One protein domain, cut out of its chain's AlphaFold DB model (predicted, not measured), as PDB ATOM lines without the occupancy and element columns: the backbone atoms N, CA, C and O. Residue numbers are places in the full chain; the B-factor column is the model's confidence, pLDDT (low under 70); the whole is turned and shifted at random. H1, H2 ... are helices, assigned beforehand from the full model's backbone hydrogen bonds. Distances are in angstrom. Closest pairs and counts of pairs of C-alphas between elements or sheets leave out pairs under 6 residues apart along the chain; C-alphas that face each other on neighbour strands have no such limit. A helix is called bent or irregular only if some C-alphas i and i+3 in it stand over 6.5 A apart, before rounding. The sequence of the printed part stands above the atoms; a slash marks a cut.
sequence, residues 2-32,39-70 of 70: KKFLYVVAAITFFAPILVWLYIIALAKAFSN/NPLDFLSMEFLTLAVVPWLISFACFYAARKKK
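This is residues 2 to 32 and 39 to 70 of the 70 residues of an uncharacterized protein of Rhodobacteraceae bacterium HTCC2150 (UniProt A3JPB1). Two long helices, H1 and H3, run side by side in opposite directions and make a rod; the last part of H1, residues 25 to 30, sticks out past H3 together with residues 31 and 32. The short helix H2 sits near H1b, just before H3 begins. The printed part has 63 residues with three named helices, in the order H1, H2, H3, and no named strand; the class is all helix. The whole is loose, with a radius of gyration of the C-alphas of 14.7 A and spans of 53 by 19 by 15 A.

H1, residues 2 to 30, begins with C-alpha 2 at (266.565, 249.588, 246.447). By its hydrogen bonds it was assigned as one helix, but it is bent: C-alphas 13 and 16 are 6.7 A apart. Its arms are H1a, residues 2 to 13, 16.8 A long, and H1b, residues 16 to 30, 21.0 A long, at a shallow tilt of 28 degrees. H3, residues 46 to 68, is 32.3 A long and ends with C-alpha 68 at (265.989, 253.616, 236.905). It has a kink of 34 degrees near residue 53, and is neither bent nor irregular, but only just: C-alphas 51 and 54 are 6.4 A apart. H2 is residues 40 to 44.

H1a and H3 touch, opposite ways at a shallow tilt of 10 degrees; their closest C-alphas, of Ala 9 and Ser 59, are 4.2 A apart. H1b touches H3 with residues 16 to 20 alone, opposite ways at a shallow tilt of 21 degrees; the closest C-alphas, of Pro 16 and Ala 52, are 5.8 A apart. H1b and H2 are close but not clearly touching, with the closest C-alphas, of Ile 24 and Asp 42, 7.5 A apart. H2 and H3 meet only through their link, and H1a and H2 are apart. Every O i to N i+4 pair is within hydrogen-bond range in H1a and H1b, against 17 of 19 in H3 and 0 of 1 in H2, where 2 of 2 O i to N i+3 pairs are within range.

The two C-alphas farthest apart, of Asn 32 and Lys 70, are 53.4 A apart. Residues 33 to 38 are not printed, and C-alphas 32 and 39 are 16.2 A apart across the cut between H1 and H2. The link from H2 to H3 is tight. Mean pLDDT of the printed part is 80.2; residues 2, 32, 40 to 44 and 69 to 70 are under 70.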
ATOM      1  N   LYS A   2     266.697 248.116 246.592       66.69
ATOM      2  CA  LYS A   2     266.565 249.588 246.447       66.69
ATOM      3  C   LYS A   2     266.930 250.382 247.715       66.69
ATOM      4  O   LYS A   2     267.677 251.344 247.629       66.69
ATOM      5  N   LYS A   3     266.462 249.939 248.891       76.56
ATOM      6  CA  LYS A   3     266.774 250.570 250.192       76.56
ATOM      7  C   LYS A   3     268.281 250.625 250.473       76.56
ATOM      8  O   LYS A   3     268.769 251.635 250.953       76.56
ATOM      9  N   PHE A   4     269.012 249.573 250.100       80.50
ATOM     10  CA  PHE A   4     270.466 249.509 250.257       80.50
ATOM     11  C   PHE A   4     271.181 250.574 249.413       80.50
ATOM     12  O   PHE A   4     272.028 251.282 249.934       80.50
ATOM     13  N   LEU A   5     270.778 250.768 248.150       78.06
ATOM     14  CA  LEU A   5     271.361 251.804 247.285       78.06
ATOM     15  C   LEU A   5     271.120 253.226 247.815       78.06
ATOM     16  O   LEU A   5     272.005 254.067 247.702       78.06
ATOM     17  N   TYR A   6     269.963 253.489 248.433       80.81
ATOM     18  CA  TYR A   6     269.697 254.778 249.082       80.81
ATOM     19  C   TYR A   6     270.548 254.992 250.337       80.81
ATOM     20  O   TYR A   6     271.053 256.091 250.541       80.81
ATOM     21  N   VAL A   7     270.741 253.952 251.156       85.50
ATOM     22  CA  VAL A   7     271.612 254.025 252.341       85.50
ATOM     23  C   VAL A   7     273.064 254.256 251.927       85.50
ATOM     24  O   VAL A   7     273.715 255.145 252.465       85.50
ATOM     25  N   VAL A   8     273.554 253.524 250.922       84.31
ATOM     26  CA  VAL A   8     274.910 253.711 250.388       84.31
ATOM     27  C   VAL A   8     275.081 255.118 249.822       84.31
ATOM     28  O   VAL A   8     276.078 255.759 250.138       84.31
ATOM     29  N   ALA A   9     274.106 255.628 249.060       83.75
ATOM     30  CA  ALA A   9     274.132 256.991 248.529       83.75
ATOM     31  C   ALA A   9     274.155 258.051 249.644       83.75
ATOM     32  O   ALA A   9     274.931 259.001 249.567       83.75
ATOM     33  N   ALA A  10     273.362 257.877 250.705       83.81
ATOM     34  CA  ALA A  10     273.371 258.783 251.850       83.81
ATOM     35  C   ALA A  10     274.733 258.771 252.563       83.81
ATOM     36  O   ALA A  10     275.310 259.827 252.810       83.81
ATOM     37  N   ILE A  11     275.291 257.586 252.831       87.88
ATOM     38  CA  ILE A  11     276.591 257.454 253.500       87.88
ATOM     39  C   ILE A  11     277.705 258.068 252.649       87.88
ATOM     40  O   ILE A  11     278.482 258.860 253.164       87.88
ATOM     41  N   THR A  12     277.766 257.773 251.349       86.69
ATOM     42  CA  THR A  12     278.792 258.354 250.455       86.69
ATOM     43  C   THR A  12     278.661 259.866 250.288       86.69
ATOM     44  O   THR A  12     279.652 260.524 249.991       86.69
ATOM     45  N   PHE A  13     277.477 260.435 250.525       87.31
ATOM     46  CA  PHE A  13     277.284 261.882 250.516       87.31
ATOM     47  C   PHE A  13     277.744 262.550 251.822       87.31
ATOM     48  O   PHE A  13     278.458 263.551 251.781       87.31
ATOM     49  N   PHE A  14     277.372 261.984 252.977       86.56
ATOM     50  CA  PHE A  14     277.656 262.566 254.297       86.56
ATOM     51  C   PHE A  14     279.040 262.218 254.860       86.56
ATOM     52  O   PHE A  14     279.623 263.024 255.582       86.56
ATOM     53  N   ALA A  15     279.593 261.048 254.535       86.88
ATOM     54  CA  ALA A  15     280.903 260.611 255.014       86.88
ATOM     55  C   ALA A  15     282.039 261.610 254.724       86.88
ATOM     56  O   ALA A  15     282.736 261.964 255.674       86.88
ATOM     57  N   PRO A  16     282.234 262.125 253.491       85.81
ATOM     58  CA  PRO A  16     283.301 263.094 253.231       85.81
ATOM     59  C   PRO A  16     283.134 264.386 254.042       85.81
ATOM     60  O   PRO A  16     284.127 264.938 254.503       85.81
ATOM     61  N   ILE A  17     281.897 264.828 254.295       86.00
ATOM     62  CA  ILE A  17     281.605 266.015 255.117       86.00
ATOM     63  C   ILE A  17     282.041 265.783 256.572       86.00
ATOM     64  O   ILE A  17     282.707 266.629 257.165       86.00
ATOM     65  N   LEU A  18     281.700 264.625 257.145       86.44
ATOM     66  CA  LEU A  18     282.071 264.271 258.520       86.44
ATOM     67  C   LEU A  18     283.580 264.067 258.683       86.44
ATOM     68  O   LEU A  18     284.162 264.527 259.664       86.44
ATOM     69  N   VAL A  19     284.221 263.411 257.713       87.44
ATOM     70  CA  VAL A  19     285.676 263.211 257.709       87.44
ATOM     71  C   VAL A  19     286.397 264.555 257.614       87.44
ATOM     72  O   VAL A  19     287.353 264.784 258.351       87.44
ATOM     73  N   TRP A  20     285.918 265.477 256.776       84.62
ATOM     74  CA  TRP A  20     286.527 266.799 256.648       84.62
ATOM     75  C   TRP A  20     286.357 267.655 257.905       84.62
ATOM     76  O   TRP A  20     287.318 268.280 258.351       84.62
ATOM     77  N   LEU A  21     285.178 267.616 258.541       83.25
ATOM     78  CA  LEU A  21     284.959 268.224 259.862       83.25
ATOM     79  C   LEU A  21     285.990 267.740 260.880       83.25
ATOM     80  O   LEU A  21     286.562 268.546 261.612       83.25
ATOM     81  N   TYR A  22     286.229 266.428 260.911       84.56
ATOM     82  CA  TYR A  22     287.199 265.831 261.816       84.56
ATOM     83  C   TYR A  22     288.627 266.299 261.516       84.56
ATOM     84  O   TYR A  22     289.342 266.679 262.439       84.56
ATOM     85  N   ILE A  23     289.029 266.348 260.240       84.75
ATOM     86  CA  ILE A  23     290.358 266.821 259.822       84.75
ATOM     87  C   ILE A  23     290.567 268.296 260.190       84.75
ATOM     88  O   ILE A  23     291.598 268.623 260.772       84.75
ATOM     89  N   ILE A  24     289.595 269.176 259.914       82.00
ATOM     90  CA  ILE A  24     289.675 270.599 260.292       82.00
ATOM     91  C   ILE A  24     289.798 270.737 261.814       82.00
ATOM     92  O   ILE A  24     290.627 271.507 262.302       82.00
ATOM     93  N   ALA A  25     288.990 269.991 262.573       81.38
ATOM     94  CA  ALA A  25     289.044 270.011 264.031       81.38
ATOM     95  C   ALA A  25     290.417 269.557 264.550       81.38
ATOM     96  O   ALA A  25     290.973 270.199 265.440       81.38
ATOM     97  N   LEU A  26     290.993 268.504 263.960       82.31
ATOM     98  CA  LEU A  26     292.328 268.021 264.307       82.31
ATOM     99  C   LEU A  26     293.407 269.056 263.969       82.31
ATOM    100  O   LEU A  26     294.245 269.368 264.810       82.31
ATOM    101  N   ALA A  27     293.367 269.628 262.764       80.62
ATOM    102  CA  ALA A  27     294.320 270.642 262.322       80.62
ATOM    103  C   ALA A  27     294.321 271.856 263.263       80.62
ATOM    104  O   ALA A  27     295.384 272.352 263.630       80.62
ATOM    105  N   LYS A  28     293.139 272.278 263.731       76.00
ATOM    106  CA  LYS A  28     293.003 273.352 264.724       76.00
ATOM    107  C   LYS A  28     293.442 272.946 266.125       76.00
ATOM    108  O   LYS A  28     293.961 273.793 266.833       76.00
ATOM    109  N   ALA A  29     293.267 271.688 266.527       78.25
ATOM    110  CA  ALA A  29     293.757 271.205 267.817       78.25
ATOM    111  C   ALA A  29     295.296 271.174 267.880       78.25
ATOM    112  O   ALA A  29     295.870 271.401 268.941       78.25
ATOM    113  N   PHE A  30     295.960 270.911 266.749       79.25
ATOM    114  CA  PHE A  30     297.422 270.880 266.652       79.25
ATOM    115  C   PHE A  30     298.050 272.242 266.329       79.25
ATOM    116  O   PHE A  30     299.163 272.521 266.774       79.25
ATOM    117  N   SER A  31     297.365 273.111 265.581       72.25
ATOM    118  CA  SER A  31     297.793 274.501 265.433       72.25
ATOM    119  C   SER A  31     297.456 275.225 266.734       72.25
ATOM    120  O   SER A  31     296.284 275.341 267.073       72.25
ATOM    121  N   ASN A  32     298.442 275.720 267.476       66.00
ATOM    122  CA  ASN A  32     298.249 276.415 268.759       66.00
ATOM    123  C   ASN A  32     297.626 277.828 268.579       66.00
ATOM    124  O   ASN A  32     298.032 278.804 269.207       66.00
ATOM    125  N   ASN A  39     285.142 278.266 260.813       70.31
ATOM    126  CA  ASN A  39     285.081 279.133 259.653       70.31
ATOM    127  C   ASN A  39     284.521 278.314 258.483       70.31
ATOM    128  O   ASN A  39     285.189 277.385 258.031       70.31
ATOM    129  N   PRO A  40     283.308 278.609 257.985       66.38
ATOM    130  CA  PRO A  40     282.727 277.874 256.863       66.38
ATOM    131  C   PRO A  40     283.557 277.997 255.572       66.38
ATOM    132  O   PRO A  40     283.389 277.190 254.663       66.38
ATOM    133  N   LEU A  41     284.492 278.952 255.501       68.00
ATOM    134  CA  LEU A  41     285.466 279.050 254.413       68.00
ATOM    135  C   LEU A  41     286.470 277.884 254.386       68.00
ATOM    136  O   LEU A  41     286.885 277.495 253.299       68.00
ATOM    137  N   ASP A  42     286.782 277.260 255.530       68.31
ATOM    138  CA  ASP A  42     287.646 276.063 255.591       68.31
ATOM    139  C   ASP A  42     286.979 274.852 254.898       68.31
ATOM    140  O   ASP A  42     287.636 273.913 254.447       68.31
ATOM    141  N   PHE A  43     285.649 274.885 254.784       65.62
ATOM    142  CA  PHE A  43     284.846 273.895 254.069       65.62
ATOM    143  C   PHE A  43     284.799 274.128 252.560       65.62
ATOM    144  O   PHE A  43     284.563 273.193 251.801       65.62
ATOM    145  N   LEU A  44     285.010 275.369 252.120       66.56
ATOM    146  CA  LEU A  44     285.006 275.747 250.710       66.56
ATOM    147  C   LEU A  44     286.402 275.641 250.073       66.56
ATOM    148  O   LEU A  44     286.614 276.158 248.975       66.56
ATOM    149  N   SER A  45     287.355 274.992 250.751       75.31
ATOM    150  CA  SER A  45     288.684 274.755 250.193       75.31
ATOM    151  C   SER A  45     288.579 273.878 248.939       75.31
ATOM    152  O   SER A  45     287.796 272.924 248.865       75.31
ATOM    153  N   MET A  46     289.390 274.202 247.930       76.94
ATOM    154  CA  MET A  46     289.497 273.411 246.698       76.94
ATOM    155  C   MET A  46     289.883 271.950 246.981       76.94
ATOM    156  O   MET A  46     289.518 271.057 246.215       76.94
ATOM    157  N   GLU A  47     290.578 271.684 248.088       80.62
ATOM    158  CA  GLU A  47     291.020 270.342 248.486       80.62
ATOM    159  C   GLU A  47     289.832 269.503 248.960       80.62
ATOM    160  O   GLU A  47     289.675 268.357 248.538       80.62
ATOM    161  N   PHE A  48     288.936 270.093 249.762       82.56
ATOM    162  CA  PHE A  48     287.683 269.437 250.124       82.56
ATOM    163  C   PHE A  48     286.865 269.108 248.882       82.56
ATOM    164  O   PHE A  48     286.388 267.987 248.727       82.56
ATOM    165  N   LEU A  49     286.714 270.082 247.982       82.00
ATOM    166  CA  LEU A  49     285.846 269.946 246.820       82.00
ATOM    167  C   LEU A  49     286.358 268.875 245.847       82.00
ATOM    168  O   LEU A  49     285.573 268.082 245.330       82.00
ATOM    169  N   THR A  50     287.675 268.798 245.650       84.56
ATOM    170  CA  THR A  50     288.312 267.756 244.827       84.56
ATOM    171  C   THR A  50     288.202 266.365 245.453       84.56
ATOM    172  O   THR A  50     287.905 265.405 244.740       84.56
ATOM    173  N   LEU A  51     288.351 266.240 246.775       82.50
ATOM    174  CA  LEU A  51     288.177 264.969 247.488       82.50
ATOM    175  C   LEU A  51     286.709 264.520 247.567       82.50
ATOM    176  O   LEU A  51     286.424 263.330 247.446       82.50
ATOM    177  N   ALA A  52     285.773 265.453 247.750       84.38
ATOM    178  CA  ALA A  52     284.345 265.174 247.907       84.38
ATOM    179  C   ALA A  52     283.622 264.926 246.572       84.38
ATOM    180  O   ALA A  52     282.598 264.237 246.553       84.38
ATOM    181  N   VAL A  53     284.167 265.407 245.447       86.94
ATOM    182  CA  VAL A  53     283.597 265.201 244.103       86.94
ATOM    183  C   VAL A  53     283.415 263.721 243.773       86.94
ATOM    184  O   VAL A  53     282.362 263.335 243.263       86.94
ATOM    185  N   VAL A  54     284.399 262.873 244.080       86.31
ATOM    186  CA  VAL A  54     284.340 261.441 243.741       86.31
ATOM    187  C   VAL A  54     283.240 260.716 244.538       86.31
ATOM    188  O   VAL A  54     282.371 260.101 243.911       86.31
ATOM    189  N   PRO A  55     283.180 260.815 245.883       87.50
ATOM    190  CA  PRO A  55     282.070 260.274 246.668       87.50
ATOM    191  C   PRO A  55     280.694 260.802 246.242       87.50
ATOM    192  O   PRO A  55     279.729 260.036 246.194       87.50
ATOM    193  N   TRP A  56     280.587 262.086 245.895       88.69
ATOM    194  CA  TRP A  56     279.322 262.677 245.459       88.69
ATOM    195  C   TRP A  56     278.870 262.173 244.092       88.69
ATOM    196  O   TRP A  56     277.688 261.871 243.923       88.69
ATOM    197  N   LEU A  57     279.788 261.988 243.140       86.81
ATOM    198  CA  LEU A  57     279.478 261.353 241.857       86.81
ATOM    199  C   LEU A  57     279.002 259.908 242.043       86.81
ATOM    200  O   LEU A  57     278.027 259.497 241.413       86.81
ATOM    201  N   ILE A  58     279.628 259.152 242.951       86.25
ATOM    202  CA  ILE A  58     279.209 257.782 243.288       86.25
ATOM    203  C   ILE A  58     277.813 257.781 243.926       86.25
ATOM    204  O   ILE A  58     276.968 256.959 243.558       86.25
ATOM    205  N   SER A  59     277.543 258.720 244.836       87.62
ATOM    206  CA  SER A  59     276.225 258.894 245.454       87.62
ATOM    207  C   SER A  59     275.153 259.205 244.402       87.62
ATOM    208  O   SER A  59     274.105 258.550 244.363       87.62
ATOM    209  N   PHE A  60     275.445 260.123 243.475       87.00
ATOM    210  CA  PHE A  60     274.537 260.501 242.394       87.00
ATOM    211  C   PHE A  60     274.269 259.332 241.434       87.00
ATOM    212  O   PHE A  60     273.118 259.063 241.080       87.00
ATOM    213  N   ALA A  61     275.309 258.575 241.070       85.81
ATOM    214  CA  ALA A  61     275.183 257.378 240.245       85.81
ATOM    215  C   ALA A  61     274.343 256.289 240.937       85.81
ATOM    216  O   ALA A  61     273.452 255.707 240.311       85.81
ATOM    217  N   CYS A  62     274.558 256.050 242.237       84.50
ATOM    218  CA  CYS A  62     273.758 255.112 243.030       84.50
ATOM    219  C   CYS A  62     272.288 255.535 243.114       84.50
ATOM    220  O   CYS A  62     271.394 254.705 242.930       84.50
ATOM    221  N   PHE A  63     272.024 256.823 243.347       82.69
ATOM    222  CA  PHE A  63     270.670 257.369 243.388       82.69
ATOM    223  C   PHE A  63     269.961 257.229 242.033       82.69
ATOM    224  O   PHE A  63     268.818 256.769 241.962       82.69
ATOM    225  N   TYR A  64     270.654 257.556 240.940       86.44
ATOM    226  CA  TYR A  64     270.115 257.427 239.589       86.44
ATOM    227  C   TYR A  64     269.828 255.964 239.217       86.44
ATOM    228  O   TYR A  64     268.750 255.651 238.704       86.44
ATOM    229  N   ALA A  65     270.735 255.042 239.549       81.88
ATOM    230  CA  ALA A  65     270.531 253.606 239.357       81.88
ATOM    231  C   ALA A  65     269.351 253.067 240.189       81.88
ATOM    232  O   ALA A  65     268.573 252.237 239.708       81.88
ATOM    233  N   ALA A  66     269.170 253.564 241.418       79.69
ATOM    234  CA  ALA A  66     268.030 253.219 242.262       79.69
ATOM    235  C   ALA A  66     266.695 253.718 241.681       79.69
ATOM    236  O   ALA A  66     265.686 253.016 241.801       79.69
ATOM    237  N   ARG A  67     266.690 254.888 241.020       79.75
ATOM    238  CA  ARG A  67     265.521 255.427 240.303       79.75
ATOM    239  C   ARG A  67     265.202 254.682 239.007       79.75
ATOM    240  O   ARG A  67     264.029 254.432 238.768       79.75
ATOM    241  N   LYS A  68     266.200 254.318 238.190       71.31
ATOM    242  CA  LYS A  68     265.989 253.616 236.905       71.31
ATOM    243  C   LYS A  68     265.444 252.194 237.050       71.31
ATOM    244  O   LYS A  68     264.814 251.697 236.131       71.31
ATOM    245  N   LYS A  69     265.666 251.528 238.188       58.62
ATOM    246  CA  LYS A  69     265.093 250.197 238.480       58.62
ATOM    247  C   LYS A  69     263.625 250.252 238.951       58.62
ATOM    248  O   LYS A  69     263.185 249.343 239.662       58.62
ATOM    249  N   LYS A  70     262.900 251.340 238.687       51.41
ATOM    250  CA  LYS A  70     261.487 251.524 239.040       51.41
ATOM    251  C   LYS A  70     260.628 251.243 237.821       51.41
ATOM    252  O   LYS A  70     259.608 250.567 238.048       51.41
TER     253      LYS A  70